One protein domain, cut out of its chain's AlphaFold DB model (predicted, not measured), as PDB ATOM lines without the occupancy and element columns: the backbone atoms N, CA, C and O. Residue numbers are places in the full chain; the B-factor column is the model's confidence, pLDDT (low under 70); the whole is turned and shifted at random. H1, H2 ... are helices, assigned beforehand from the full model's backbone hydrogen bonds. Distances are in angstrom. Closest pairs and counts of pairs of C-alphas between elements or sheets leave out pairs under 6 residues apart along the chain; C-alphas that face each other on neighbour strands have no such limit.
ATOM      1  N   PRO A  91      24.018  36.121 -10.557       94.12
ATOM      2  CA  PRO A  91      25.315  36.685 -10.915       94.12
ATOM      3  C   PRO A  91      26.417  36.392  -9.892       94.12
ATOM      4  O   PRO A  91      27.584  36.324 -10.267       94.12
ATOM      5  N   ALA A  92      26.088  36.222  -8.608       94.31
ATOM      6  CA  ALA A  92      27.079  35.897  -7.588       94.31
ATOM      7  C   ALA A  92      27.600  34.463  -7.757       94.31
ATOM      8  O   ALA A  92      28.814  34.259  -7.733       94.31
ATOM      9  N   ILE A  93      26.706  33.499  -8.010       94.69
ATOM     10  CA  ILE A  93      27.092  32.106  -8.305       94.69
ATOM     11  C   ILE A  93      27.936  32.051  -9.582       94.69
ATOM     12  O   ILE A  93      28.992  31.427  -9.601       94.69
ATOM     13  N   TRP A  94      27.517  32.753 -10.636       96.50
ATOM     14  CA  TRP A  94      28.236  32.744 -11.911       96.50
ATOM     15  C   TRP A  94      29.589  33.458 -11.871       96.50
ATOM     16  O   TRP A  94      30.502  33.062 -12.590       96.50
ATOM     17  N   ARG A  95      29.768  34.473 -11.017       96.06
ATOM     18  CA  ARG A  95      31.095  35.073 -10.784       96.06
ATOM     19  C   ARG A  95      32.050  34.094 -10.109       96.06
ATOM     20  O   ARG A  95      33.232  34.083 -10.444       96.06
ATOM     21  N   GLU A  96      31.550  33.270  -9.191       97.06
ATOM     22  CA  GLU A  96      32.362  32.201  -8.607       97.06
ATOM     23  C   GLU A  96      32.680  31.116  -9.644       97.06
ATOM     24  O   GLU A  96      33.828  30.694  -9.742       97.06
ATOM     25  N   GLU A  97      31.718  30.747 -10.493       96.38
ATOM     26  CA  GLU A  97      31.949  29.807 -11.600       96.38
ATOM     27  C   GLU A  97      33.018  30.314 -12.580       96.38
ATOM     28  O   GLU A  97      33.910  29.565 -12.970       96.38
ATOM     29  N   VAL A  98      32.996  31.608 -12.925       97.06
ATOM     30  CA  VAL A  98      34.051  32.253 -13.727       97.06
ATOM     31  C   VAL A  98      35.413  32.128 -13.045       97.06
ATOM     32  O   VAL A  98      36.406  31.815 -13.704       97.06
ATOM     33  N   ARG A  99      35.482  32.350 -11.727       97.06
ATOM     34  CA  ARG A  99      36.728  32.230 -10.958       97.06
ATOM     35  C   ARG A  99      37.262  30.795 -10.970       97.06
ATOM     36  O   ARG A  99      38.468  30.608 -11.119       97.06
ATOM     37  N   LEU A 100      36.383  29.805 -10.806       97.88
ATOM     38  CA  LEU A 100      36.729  28.381 -10.857       97.88
ATOM     39  C   LEU A 100      37.184  27.974 -12.260       97.88
ATOM     40  O   LEU A 100      38.285  27.455 -12.413       97.88
ATOM     41  N   SER A 101      36.418  28.342 -13.286       96.88
ATOM     42  CA  SER A 101      36.764  28.100 -14.690       96.88
ATOM     43  C   SER A 101      38.122  28.707 -15.061       96.88
ATOM     44  O   SER A 101      38.906  28.084 -15.772       96.88
ATOM     45  N   ALA A 102      38.446  29.906 -14.566       96.19
ATOM     46  CA  ALA A 102      39.748  30.529 -14.809       96.19
ATOM     47  C   ALA A 102      40.905  29.725 -14.191       96.19
ATOM     48  O   ALA A 102      41.969  29.623 -14.803       96.19
ATOM     49  N   ALA A 103      40.698  29.155 -12.999       97.19
ATOM     50  CA  ALA A 103      41.672  28.273 -12.363       97.19
ATOM     51  C   ALA A 103      41.832  26.965 -13.153       97.19
ATOM     52  O   ALA A 103      42.959  26.584 -13.461       97.19
ATOM     53  N   ASP A 104      40.726  26.352 -13.580       97.38
ATOM     54  CA  ASP A 104      40.745  25.123 -14.381       97.38
ATOM     55  C   ASP A 104      41.477  25.325 -15.720       97.38
ATOM     56  O   ASP A 104      42.305  24.502 -16.118       97.38
ATOM     57  N   LEU A 105      41.229  26.444 -16.416       96.88
ATOM     58  CA  LEU A 105      41.944  26.773 -17.655       96.88
ATOM     59  C   LEU A 105      43.448  26.979 -17.416       96.88
ATOM     60  O   LEU A 105      44.255  26.560 -18.249       96.88
ATOM     61  N   ALA A 106      43.837  27.577 -16.287       95.31
ATOM     62  CA  ALA A 106      45.245  27.741 -15.930       95.31
ATOM     63  C   ALA A 106      45.928  26.390 -15.650       95.31
ATOM     64  O   ALA A 106      47.052  26.171 -16.111       95.31
ATOM     65  N   ASP A 107      45.235  25.472 -14.970       97.19
ATOM     66  CA  ASP A 107      45.730  24.124 -14.662       97.19
ATOM     67  C   ASP A 107      45.916  23.261 -15.924       97.19
ATOM     68  O   ASP A 107      46.842  22.448 -15.998       97.19
ATOM     69  N   LEU A 108      45.093  23.475 -16.960       96.44
ATOM     70  CA  LEU A 108      45.255  22.844 -18.280       96.44
ATOM     71  C   LEU A 108      46.495  23.345 -19.047       96.44
ATOM     72  O   LEU A 108      46.954  22.686 -19.987       96.44
ATOM     73  N   GLY A 109      47.068  24.480 -18.640       93.38
ATOM     74  CA  GLY A 109      48.363  24.960 -19.104       93.38
ATOM     75  C   GLY A 109      48.352  25.709 -20.449       93.38
ATOM     76  O   GLY A 109      47.313  26.122 -20.966       93.38
ATOM     77  N   PRO A 110      49.536  25.922 -21.053       94.25
ATOM     78  CA  PRO A 110      49.732  26.910 -22.122       94.25
ATOM     79  C   PRO A 110      49.131  26.523 -23.482       94.25
ATOM     80  O   PRO A 110      49.148  27.332 -24.406       94.25
ATOM     81  N   SER A 111      48.633  25.295 -23.643       96.19
ATOM     82  CA  SER A 111      47.989  24.840 -24.883       96.19
ATOM     83  C   SER A 111      46.524  25.255 -25.007       96.19
ATOM     84  O   SER A 111      45.928  25.049 -26.064       96.19
ATOM     85  N   VAL A 112      45.929  25.802 -23.943       96.69
ATOM     86  CA  VAL A 112      44.550  26.294 -23.964       96.69
ATOM     87  C   VAL A 112      44.434  27.457 -24.961       96.69
ATOM     88  O   VAL A 112      45.180  28.432 -24.848       96.69
ATOM     89  N   PRO A 113      43.515  27.393 -25.944       97.19
ATOM     90  CA  PRO A 113      43.324  28.477 -26.901       97.19
ATOM     91  C   PRO A 113      42.933  29.802 -26.236       97.19
ATOM     92  O   PRO A 113      42.038  29.832 -25.392       97.19
ATOM     93  N   GLN A 114      43.518  30.911 -26.707       95.56
ATOM     94  CA  GLN A 114      43.208  32.265 -26.226       95.56
ATOM     95  C   GLN A 114      41.703  32.584 -26.275       95.56
ATOM     96  O   GLN A 114      41.175  33.205 -25.361       95.56
ATOM     97  N   ALA A 115      40.994  32.067 -27.284       96.50
ATOM     98  CA  ALA A 115      39.555  32.261 -27.445       96.50
ATOM     99  C   ALA A 115      38.720  31.813 -26.227       96.50
ATOM    100  O   ALA A 115      37.655  32.377 -25.989       96.50
ATOM    101  N   LEU A 116      39.185  30.827 -25.446       96.94
ATOM    102  CA  LEU A 116      38.491  30.399 -24.225       96.94
ATOM    103  C   LEU A 116      38.633  31.430 -23.101       96.94
ATOM    104  O   LEU A 116      37.656  31.723 -22.416       96.94
ATOM    105  N   TYR A 117      39.818  32.026 -22.946       96.38
ATOM    106  CA  TYR A 117      40.040  33.117 -21.995       96.38
ATOM    107  C   TYR A 117      39.258  34.372 -22.386       96.38
ATOM    108  O   TYR A 117      38.670  35.024 -21.524       96.38
ATOM    109  N   ASP A 118      39.206  34.678 -23.683       97.38
ATOM    110  CA  ASP A 118      38.450  35.820 -24.199       97.38
ATOM    111  C   ASP A 118      36.951  35.669 -23.909       97.38
ATOM    112  O   ASP A 118      36.296  36.630 -23.511       97.38
ATOM    113  N   GLU A 119      36.393  34.463 -24.056       96.69
ATOM    114  CA  GLU A 119      34.975  34.236 -23.763       96.69
ATOM    115  C   GLU A 119      34.676  34.248 -22.253       96.69
ATOM    116  O   GLU A 119      33.620  34.724 -21.834       96.69
ATOM    117  N   LEU A 120      35.637  33.849 -21.410       96.88
ATOM    118  CA  LEU A 120      35.541  34.021 -19.955       96.88
ATOM    119  C   LEU A 120      35.537  35.508 -19.548       96.88
ATOM    120  O   LEU A 120      34.769  35.922 -18.674       96.88
ATOM    121  N   ALA A 121      36.355  36.330 -20.214       96.81
ATOM    122  CA  ALA A 121      36.380  37.778 -20.009       96.81
ATOM    123  C   ALA A 121      35.052  38.428 -20.429       96.81
ATOM    124  O   ALA A 121      34.456  39.168 -19.646       96.81
ATOM    125  N   ARG A 122      34.521  38.074 -21.606       97.50
ATOM    126  CA  ARG A 122      33.203  38.556 -22.058       97.50
ATOM    127  C   ARG A 122      32.077  38.125 -21.122       97.50
ATOM    128  O   ARG A 122      31.184  38.920 -20.840       97.50
ATOM    129  N   LEU A 123      32.100  36.890 -20.613       97.12
ATOM    130  CA  LEU A 123      31.133  36.440 -19.606       97.12
ATOM    131  C   LEU A 123      31.209  37.302 -18.339       97.12
ATOM    132  O   LEU A 123      30.175  37.712 -17.815       97.12
ATOM    133  N   THR A 124      32.419  37.627 -17.885       96.56
ATOM    134  CA  THR A 124      32.635  38.507 -16.727       96.56
ATOM    135  C   THR A 124      32.007  39.884 -16.941       96.56
ATOM    136  O   THR A 124      31.324  40.391 -16.052       96.56
ATOM    137  N   GLU A 125      32.188  40.471 -18.125       96.69
ATOM    138  CA  GLU A 125      31.588  41.760 -18.491       96.69
ATOM    139  C   GLU A 125      30.057  41.693 -18.486       96.69
ATOM    140  O   GLU A 125      29.412  42.518 -17.835       96.69
ATOM    141  N   ARG A 126      29.469  40.665 -19.122       96.81
ATOM    142  CA  ARG A 126      28.008  40.461 -19.139       96.81
ATOM    143  C   ARG A 126      27.430  40.317 -17.728       96.81
ATOM    144  O   ARG A 126      26.353  40.838 -17.457       96.81
ATOM    145  N   LEU A 127      28.145  39.647 -16.819       95.31
ATOM    146  CA  LEU A 127      27.751  39.482 -15.413       95.31
ATOM    147  C   LEU A 127      27.941  40.748 -14.566       95.31
ATOM    148  O   LEU A 127      27.356  40.850 -13.486       95.31
ATOM    149  N   ALA A 128      28.784  41.690 -14.988       91.75
ATOM    150  CA  ALA A 128      28.970  42.969 -14.300       91.75
ATOM    151  C   ALA A 128      27.861  43.976 -14.644       91.75
ATOM    152  O   ALA A 128      27.540  44.831 -13.822       91.75
ATOM    153  N   SER A 129      27.279  43.865 -15.843       84.56
ATOM    154  CA  SER A 129      26.171  44.704 -16.318       84.56
ATOM    155  C   SER A 129      24.770  44.173 -15.983       84.56
ATOM    156  O   SER A 129      23.790  44.816 -16.354       84.56
ATOM    157  N   ALA A 130      24.681  42.997 -15.357       76.62
ATOM    158  CA  ALA A 130      23.440  42.284 -15.052       76.62
ATOM    159  C   ALA A 130      22.936  42.511 -13.625       76.62
ATOM    160  O   ALA A 130      23.778  42.732 -12.720       76.62
TER     161      ALA A 130
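This is residues 91 to 130 of the 130 residues of the protein "Phosphoenolpyruvate carboxykinase (GTP)" of Sphingomonas sp. (UniProt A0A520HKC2). Two helices of similar length, H1 and H2, lie side by side as a slim, flat helical hairpin, joined at one end by a short loop, where residues 107 to 112, of which 107 belongs to H1, stick out. The printed part has 40 residues, with two named helices in the order H1, H2 and no named strand; the class is all helix. It is only just compact, close to loose, with a radius of gyration of the C-alphas of 10.5 A, and spans 32 by 16 by 6 A.

Begin at H1, residues 91 to 107, then pass the short link of 6 residues to H2, residues 114 to 128. The two helices form a hairpin: they touch, and their closest C-alphas, those of Pro 91 and Leu 127, are 5.8 A apart. They run opposite ways at a shallow tilt of 17 degrees, with their centres 10.5 A apart. In H1 and H2 every backbone O i to N i+4 pair is within hydrogen-bond range.

Find C-alpha 91 at (25.315, 36.685, -10.915); from there H1 runs 24.3 A to C-alpha 107 at (45.730, 24.124, -14.662). H2 starts at C-alpha 114 and runs 21.4 A to C-alpha 128 at (28.970, 42.969, -14.300).

The C-alphas of Ser 111 and Ala 130 are the two farthest apart, 31.7 A. The printed part has no cut, and no printed residue is under 70 in pLDDT.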